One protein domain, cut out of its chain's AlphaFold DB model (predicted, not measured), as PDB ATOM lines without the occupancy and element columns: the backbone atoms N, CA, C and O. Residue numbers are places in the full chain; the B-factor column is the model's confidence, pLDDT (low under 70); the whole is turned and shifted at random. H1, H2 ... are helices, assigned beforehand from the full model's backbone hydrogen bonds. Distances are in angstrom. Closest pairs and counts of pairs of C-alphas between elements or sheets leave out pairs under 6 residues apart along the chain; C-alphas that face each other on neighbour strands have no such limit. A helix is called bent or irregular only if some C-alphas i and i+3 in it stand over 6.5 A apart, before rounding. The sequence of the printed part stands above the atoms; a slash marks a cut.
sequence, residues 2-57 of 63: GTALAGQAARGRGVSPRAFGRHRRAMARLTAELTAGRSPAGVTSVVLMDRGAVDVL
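Overview. This is residues 2 to 57 of the 63 residues of the protein "ATP-binding protein" of Streptosporangium nondiastaticum (UniProt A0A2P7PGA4). The model is an open, bracket-like frame: one long straight helix, H2, makes a beam, and a shorter helix, H1, hangs from its first end by a short link, while a looping stretch, residues 36 to 50, leaves its last end and comes back to end in a small helix, H3. The helices form no packed core, and no helix touches another. The printed part has 56 residues with three named helices in the order H1, H2, H3 and no named strand; the class is all helix. The whole is loose, with a radius of gyration of the C-alphas of 14.3 A, and the C-alphas span 36 by 30 by 17 A along their three main axes.

Along the chain. Find C-alpha 2 at (-45.432, -45.132, -12.258); here H1 begins, residues 2 to 9, and it ends at C-alpha 9 at (-48.182, -54.745, -14.989), 10.4 A on. Go past seven residues to C-alpha 17 at (-49.688, -50.778, -2.501), where H2 begins, residues 17 to 35. H2 is the longest helix, with 19 residues and 26.7 A from first to last C-alpha, and you reach its end at C-alpha 35 at (-24.638, -42.091, 0.331). After residues 36 to 50, with no named element, look for H3, residues 51 to 55, which ends at C-alpha 55 at (-26.719, -48.240, -19.178).

Arrangement. Start from H1, whose centre is at (-44.736, -50.461, -13.703), and compare it with the centre of H2 at (-36.855, -47.987, 0.940): the two helices are apart, with no C-alpha of the one within 8 A of the other. H2 and H3 are apart by the same test, and so are H1 and H3. The N-to-C direction of H1 is (-0.28, -0.94, -0.21), while that of H2 is (0.93, 0.34, 0.12). Look at the backbone of H1, H2 and H3: in each of them every O i to N i+4 pair is within hydrogen-bond range. No helix is bent.

Size, cuts and confidence. The two C-alphas farthest apart are those of Gly 12 and Gly 37, at 37.4 A, and the first and last printed C-alphas, of Gly 2 and Leu 57, are 24.8 A apart. The printed part runs from residue 2 to 57 with no cut. The link from H1 to H2 is short, with 7 residues, and that from H2 to H3 is long, with 15. Residues 7 to 12, of which 7 to 9 belong to H1, stand free, as do residues 21 to 29 of H2 and residues 50 to 56, of which 51 to 55 belong to H3. The mean pLDDT of the printed part is 93.7, and no printed residue is under 70.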
ATOM      1  N   GLY A   2     -44.718 -44.687 -11.052       89.00
ATOM      2  CA  GLY A   2     -45.432 -45.132 -12.258       89.00
ATOM      3  C   GLY A   2     -44.627 -46.075 -13.154       89.00
ATOM      4  O   GLY A   2     -45.113 -47.154 -13.453       89.00
ATOM      5  N   THR A   3     -43.368 -45.754 -13.468       91.06
ATOM      6  CA  THR A   3     -42.495 -46.600 -14.308       91.06
ATOM      7  C   THR A   3     -42.330 -48.024 -13.771       91.06
ATOM      8  O   THR A   3     -42.438 -48.989 -14.522       91.06
ATOM      9  N   ALA A   4     -42.111 -48.177 -12.461       90.19
ATOM     10  CA  ALA A   4     -41.940 -49.490 -11.839       90.19
ATOM     11  C   ALA A   4     -43.243 -50.308 -11.861       90.19
ATOM     12  O   ALA A   4     -43.220 -51.488 -12.200       90.19
ATOM     13  N   LEU A   5     -44.377 -49.673 -11.546       91.31
ATOM     14  CA  LEU A   5     -45.689 -50.327 -11.543       91.31
ATOM     15  C   LEU A   5     -46.140 -50.699 -12.962       91.31
ATOM     16  O   LEU A   5     -46.580 -51.823 -13.180       91.31
ATOM     17  N   ALA A   6     -45.958 -49.802 -13.935       93.50
ATOM     18  CA  ALA A   6     -46.248 -50.065 -15.342       93.50
ATOM     19  C   ALA A   6     -45.406 -51.232 -15.876       93.50
ATOM     20  O   ALA A   6     -45.931 -52.129 -16.530       93.50
ATOM     21  N   GLY A   7     -44.114 -51.281 -15.530       92.25
ATOM     22  CA  GLY A   7     -43.231 -52.383 -15.914       92.25
ATOM     23  C   GLY A   7     -43.600 -53.728 -15.277       92.25
ATOM     24  O   GLY A   7     -43.397 -54.768 -15.904       92.25
ATOM     25  N   GLN A   8     -44.132 -53.732 -14.052       93.56
ATOM     26  CA  GLN A   8     -44.673 -54.945 -13.433       93.56
ATOM     27  C   GLN A   8     -45.957 -55.395 -14.139       93.56
ATOM     28  O   GLN A   8     -46.032 -56.549 -14.565       93.56
ATOM     29  N   ALA A   9     -46.902 -54.473 -14.340       93.38
ATOM     30  CA  ALA A   9     -48.182 -54.745 -14.989       93.38
ATOM     31  C   ALA A   9     -48.007 -55.278 -16.419       93.38
ATOM     32  O   ALA A   9     -48.602 -56.294 -16.766       93.38
ATOM     33  N   ALA A  10     -47.113 -54.674 -17.210       96.06
ATOM     34  CA  ALA A  10     -46.787 -55.127 -18.565       96.06
ATOM     35  C   ALA A  10     -46.238 -56.568 -18.616       96.06
ATOM     36  O   ALA A  10     -46.298 -57.217 -19.654       96.06
ATOM     37  N   ARG A  11     -45.707 -57.081 -17.498       94.62
ATOM     38  CA  ARG A  11     -45.212 -58.461 -17.354       94.62
ATOM     39  C   ARG A  11     -46.207 -59.384 -16.638       94.62
ATOM     40  O   ARG A  11     -45.816 -60.476 -16.232       94.62
ATOM     41  N   GLY A  12     -47.446 -58.939 -16.408       94.69
ATOM     42  CA  GLY A  12     -48.459 -59.687 -15.654       94.69
ATOM     43  C   GLY A  12     -48.114 -59.879 -14.172       94.69
ATOM     44  O   GLY A  12     -48.612 -60.803 -13.534       94.69
ATOM     45  N   ARG A  13     -47.229 -59.045 -13.615       92.12
ATOM     46  CA  ARG A  13     -46.786 -59.100 -12.214       92.12
ATOM     47  C   ARG A  13     -47.340 -57.903 -11.444       92.12
ATOM     48  O   ARG A  13     -47.571 -56.840 -12.013       92.12
ATOM     49  N   GLY A  14     -47.496 -58.042 -10.130       90.62
ATOM     50  CA  GLY A  14     -47.930 -56.941  -9.273       90.62
ATOM     51  C   GLY A  14     -47.591 -57.165  -7.807       90.62
ATOM     52  O   GLY A  14     -47.383 -58.290  -7.357       90.62
ATOM     53  N   VAL A  15     -47.528 -56.070  -7.056       91.94
ATOM     54  CA  VAL A  15     -47.406 -56.076  -5.595       91.94
ATOM     55  C   VAL A  15     -48.471 -55.161  -5.009       91.94
ATOM     56  O   VAL A  15     -48.864 -54.174  -5.631       91.94
ATOM     57  N   SER A  16     -48.933 -55.456  -3.795       92.38
ATOM     58  CA  SER A  16     -49.905 -54.582  -3.139       92.38
ATOM     59  C   SER A  16     -49.315 -53.185  -2.885       92.38
ATOM     60  O   SER A  16     -48.105 -53.063  -2.645       92.38
ATOM     61  N   PRO A  17     -50.149 -52.127  -2.834       91.75
ATOM     62  CA  PRO A  17     -49.688 -50.778  -2.501       91.75
ATOM     63  C   PRO A  17     -48.894 -50.730  -1.189       91.75
ATOM     64  O   PRO A  17     -47.861 -50.062  -1.099       91.75
ATOM     65  N   ARG A  18     -49.315 -51.514  -0.184       95.44
ATOM     66  CA  ARG A  18     -48.610 -51.652   1.099       95.44
ATOM     67  C   ARG A  18     -47.221 -52.264   0.926       95.44
ATOM     68  O   ARG A  18     -46.259 -51.748   1.498       95.44
ATOM     69  N   ALA A  19     -47.106 -53.362   0.177       95.44
ATOM     70  CA  ALA A  19     -45.825 -54.021  -0.063       95.44
ATOM     71  C   ALA A  19     -44.864 -53.096  -0.825       95.44
ATOM     72  O   ALA A  19     -43.710 -52.948  -0.416       95.44
ATOM     73  N   PHE A  20     -45.357 -52.395  -1.849       94.00
ATOM     74  CA  PHE A  20     -44.569 -51.422  -2.605       94.00
ATOM     75  C   PHE A  20     -44.133 -50.228  -1.745       94.00
ATOM     76  O   PHE A  20     -42.975 -49.817  -1.782       94.00
ATOM     77  N   GLY A  21     -45.032 -49.703  -0.908       96.00
ATOM     78  CA  GLY A  21     -44.715 -48.635   0.039       96.00
ATOM     79  C   GLY A  21     -43.643 -49.044   1.052       96.00
ATOM     80  O   GLY A  21     -42.719 -48.272   1.311       96.00
ATOM     81  N   ARG A  22     -43.715 -50.272   1.586       97.69
ATOM     82  CA  ARG A  22     -42.677 -50.825   2.474       97.69
ATOM     83  C   ARG A  22     -41.334 -50.935   1.756       97.69
ATOM     84  O   ARG A  22     -40.329 -50.490   2.302       97.69
ATOM     85  N   HIS A  23     -41.330 -51.482   0.541       95.69
ATOM     86  CA  HIS A  23     -40.125 -51.602  -0.275       95.69
ATOM     87  C   HIS A  23     -39.467 -50.237  -0.512       95.69
ATOM     88  O   HIS A  23     -38.284 -50.071  -0.234       95.69
ATOM     89  N   ARG A  24     -40.245 -49.226  -0.922       95.62
ATOM     90  CA  ARG A  24     -39.729 -47.868  -1.150       95.62
ATOM     91  C   ARG A  24     -39.081 -47.258   0.089       95.62
ATOM     92  O   ARG A  24     -38.030 -46.644  -0.038       95.62
ATOM     93  N   ARG A  25     -39.682 -47.425   1.273       97.94
ATOM     94  CA  ARG A  25     -39.090 -46.931   2.529       97.94
ATOM     95  C   ARG A  25     -37.776 -47.635   2.859       97.94
ATOM     96  O   ARG A  25     -36.819 -46.969   3.235       97.94
ATOM     97  N   ALA A  26     -37.724 -48.957   2.687       97.50
ATOM     98  CA  ALA A  26     -36.503 -49.726   2.909       97.50
ATOM     99  C   ALA A  26     -35.378 -49.294   1.953       97.50
ATOM    100  O   ALA A  26     -34.262 -49.054   2.403       97.50
ATOM    101  N   MET A  27     -35.683 -49.123   0.662       95.81
ATOM    102  CA  MET A  27     -34.710 -48.651  -0.329       95.81
ATOM    103  C   MET A  27     -34.252 -47.221  -0.043       95.81
ATOM    104  O   MET A  27     -33.059 -46.963  -0.079       95.81
ATOM    105  N   ALA A  28     -35.161 -46.309   0.319       96.06
ATOM    106  CA  ALA A  28     -34.792 -44.938   0.673       96.06
ATOM    107  C   ALA A  28     -33.825 -44.886   1.865       96.06
ATOM    108  O   ALA A  28     -32.842 -44.149   1.827       96.06
ATOM    109  N   ARG A  29     -34.072 -45.703   2.898       96.31
ATOM    110  CA  ARG A  29     -33.162 -45.828   4.043       96.31
ATOM    111  C   ARG A  29     -31.794 -46.363   3.616       96.31
ATOM    112  O   ARG A  29     -30.786 -45.770   3.979       96.31
ATOM    113  N   LEU A  30     -31.774 -47.453   2.849       95.00
ATOM    114  CA  LEU A  30     -30.530 -48.057   2.375       95.00
ATOM    115  C   LEU A  30     -29.717 -47.056   1.548       95.00
ATOM    116  O   LEU A  30     -28.543 -46.852   1.823       95.00
ATOM    117  N   THR A  31     -30.346 -46.377   0.586       95.38
ATOM    118  CA  THR A  31     -29.677 -45.360  -0.231       95.38
ATOM    119  C   THR A  31     -29.094 -44.247   0.633       95.38
ATOM    120  O   THR A  31     -27.932 -43.914   0.445       95.38
ATOM    121  N   ALA A  32     -29.846 -43.725   1.608       95.62
ATOM    122  CA  ALA A  32     -29.360 -42.673   2.500       95.62
ATOM    123  C   ALA A  32     -28.149 -43.110   3.346       95.62
ATOM    124  O   ALA A  32     -27.229 -42.323   3.568       95.62
ATOM    125  N   GLU A  33     -28.137 -44.358   3.824       95.25
ATOM    126  CA  GLU A  33     -26.998 -44.925   4.555       95.25
ATOM    127  C   GLU A  33     -25.762 -45.047   3.659       95.25
ATOM    128  O   GLU A  33     -24.698 -44.548   4.025       95.25
ATOM    129  N   LEU A  34     -25.929 -45.602   2.457       95.12
ATOM    130  CA  LEU A  34     -24.848 -45.770   1.488       95.12
ATOM    131  C   LEU A  34     -24.263 -44.430   1.028       95.12
ATOM    132  O   LEU A  34     -23.045 -44.271   1.003       95.12
ATOM    133  N   THR A  35     -25.104 -43.434   0.726       94.12
ATOM    134  CA  THR A  35     -24.638 -42.091   0.331       94.12
ATOM    135  C   THR A  35     -23.933 -41.350   1.464       94.12
ATOM    136  O   THR A  35     -23.155 -40.440   1.209       94.12
ATOM    137  N   ALA A  36     -24.179 -41.745   2.714       94.62
ATOM    138  CA  ALA A  36     -23.470 -41.233   3.880       94.62
ATOM    139  C   ALA A  36     -22.213 -42.058   4.228       94.62
ATOM    140  O   ALA A  36     -21.683 -41.921   5.331       94.62
ATOM    141  N   GLY A  37     -21.761 -42.941   3.330       92.88
ATOM    142  CA  GLY A  37     -20.559 -43.760   3.507       92.88
ATOM    143  C   GLY A  37     -20.727 -44.944   4.461       92.88
ATOM    144  O   GLY A  37     -19.736 -45.564   4.840       92.88
ATOM    145  N   ARG A  38     -21.958 -45.279   4.874       93.88
ATOM    146  CA  ARG A  38     -22.218 -46.417   5.765       93.88
ATOM    147  C   ARG A  38     -22.546 -47.659   4.946       93.88
ATOM    148  O   ARG A  38     -23.621 -47.749   4.360       93.88
ATOM    149  N   SER A  39     -21.626 -48.620   4.938       90.12
ATOM    150  CA  SER A  39     -21.831 -49.936   4.324       90.12
ATOM    151  C   SER A  39     -22.596 -50.876   5.272       90.12
ATOM    152  O   SER A  39     -22.370 -50.821   6.487       90.12
ATOM    153  N   PRO A  40     -23.487 -51.754   4.767       90.56
ATOM    154  CA  PRO A  40     -24.069 -52.821   5.572       90.56
ATOM    155  C   PRO A  40     -22.994 -53.760   6.138       90.56
ATOM    156  O   PRO A  40     -21.940 -53.970   5.537       90.56
ATOM    157  N   ALA A  41     -23.281 -54.370   7.287       92.44
ATOM    158  CA  ALA A  41     -22.371 -55.332   7.901       92.44
ATOM    159  C   ALA A  41     -22.070 -56.503   6.946       92.44
ATOM    160  O   ALA A  41     -22.979 -57.055   6.327       92.44
ATOM    161  N   GLY A  42     -20.792 -56.874   6.843       93.75
ATOM    162  CA  GLY A  42     -20.328 -57.950   5.960       93.75
ATOM    163  C   GLY A  42     -20.176 -57.561   4.485       93.75
ATOM    164  O   GLY A  42     -19.890 -58.434   3.672       93.75
ATOM    165  N   VAL A  43     -20.351 -56.283   4.122       92.44
ATOM    166  CA  VAL A  43     -20.204 -55.814   2.736       92.44
ATOM    167  C   VAL A  43     -18.865 -55.101   2.535       92.44
ATOM    168  O   VAL A  43     -18.641 -54.020   3.080       92.44
ATOM    169  N   THR A  44     -18.002 -55.698   1.705       89.94
ATOM    170  CA  THR A  44     -16.643 -55.211   1.405       89.94
ATOM    171  C   THR A  44     -16.621 -53.946   0.545       89.94
ATOM    172  O   THR A  44     -15.771 -53.085   0.744       89.94
ATOM    173  N   SER A  45     -17.536 -53.805  -0.417       89.00
ATOM    174  CA  SER A  45     -17.636 -52.607  -1.257       89.00
ATOM    175  C   SER A  45     -19.072 -52.369  -1.716       89.00
ATOM    176  O   SER A  45     -19.844 -53.314  -1.891       89.00
ATOM    177  N   VAL A  46     -19.436 -51.096  -1.899       92.38
ATOM    178  CA  VAL A  46     -20.723 -50.692  -2.474       92.38
ATOM    179  C   VAL A  46     -20.502 -49.554  -3.456       92.38
ATOM    180  O   VAL A  46     -19.861 -48.561  -3.122       92.38
ATOM    181  N   VAL A  47     -21.090 -49.676  -4.645       91.56
ATOM    182  CA  VAL A  47     -21.162 -48.601  -5.638       91.56
ATOM    183  C   VAL A  47     -22.632 -48.341  -5.946       91.56
ATOM    184  O   VAL A  47     -23.362 -49.256  -6.328       91.56
ATOM    185  N   LEU A  48     -23.080 -47.100  -5.757       92.38
ATOM    186  CA  LEU A  48     -24.429 -46.677  -6.121       92.38
ATOM    187  C   LEU A  48     -24.405 -46.110  -7.541       92.38
ATOM    188  O   LEU A  48     -23.724 -45.123  -7.799       92.38
ATOM    189  N   MET A  49     -25.160 -46.730  -8.444       93.00
ATOM    190  CA  MET A  49     -25.259 -46.310  -9.840       93.00
ATOM    191  C   MET A  49     -26.683 -45.862 -10.148       93.00
ATOM    192  O   MET A  49     -27.652 -46.533  -9.781       93.00
ATOM    193  N   ASP A  50     -26.811 -44.723 -10.824       91.56
ATOM    194  CA  ASP A  50     -28.081 -44.312 -11.412       91.56
ATOM    195  C   ASP A  50     -28.360 -45.071 -12.718       91.56
ATOM    196  O   ASP A  50     -27.597 -45.939 -13.149       91.56
ATOM    197  N   ARG A  51     -29.490 -44.759 -13.355       90.06
ATOM    198  CA  ARG A  51     -29.894 -45.452 -14.576       90.06
ATOM    199  C   ARG A  51     -28.908 -45.247 -15.729       90.06
ATOM    200  O   ARG A  51     -28.606 -46.218 -16.408       90.06
ATOM    201  N   GLY A  52     -28.404 -44.029 -15.920       95.75
ATOM    202  CA  GLY A  52     -27.473 -43.729 -17.005       95.75
ATOM    203  C   GLY A  52     -26.122 -44.408 -16.796       95.75
ATOM    204  O   GLY A  52     -25.570 -44.970 -17.737       95.75
ATOM    205  N   ALA A  53     -25.635 -44.439 -15.553       95.38
ATOM    206  CA  ALA A  53     -24.418 -45.161 -15.189       95.38
ATOM    207  C   ALA A  53     -24.545 -46.674 -15.440       95.38
ATOM    208  O   ALA A  53     -23.613 -47.295 -15.944       95.38
ATOM    209  N   VAL A  54     -25.707 -47.264 -15.139       94.94
ATOM    210  CA  VAL A  54     -25.978 -48.681 -15.431       94.94
ATOM    211  C   VAL A  54     -26.021 -48.952 -16.934       94.94
ATOM    212  O   VAL A  54     -25.516 -49.983 -17.371       94.94
ATOM    213  N   ASP A  55     -26.586 -48.045 -17.730       96.50
ATOM    214  CA  ASP A  55     -26.719 -48.240 -19.178       96.50
ATOM    215  C   ASP A  55     -25.348 -48.292 -19.896       96.50
ATOM    216  O   ASP A  55     -25.242 -48.876 -20.975       96.50
ATOM    217  N   VAL A  56     -24.288 -47.736 -19.290       96.94
ATOM    218  CA  VAL A  56     -22.904 -47.782 -19.809       96.94
ATOM    219  C   VAL A  56     -21.985 -48.757 -19.059       96.94
ATOM    220  O   VAL A  56     -20.809 -48.879 -19.408       96.94
ATOM    221  N   LEU A  57     -22.487 -49.459 -18.039       96.31
ATOM    222  CA  LEU A  57     -21.703 -50.411 -17.252       96.31
ATOM    223  C   LEU A  57     -21.322 -51.632 -18.105       96.31
ATOM    224  O   LEU A  57     -22.190 -52.344 -18.608       96.31
TER     225      LEU A  57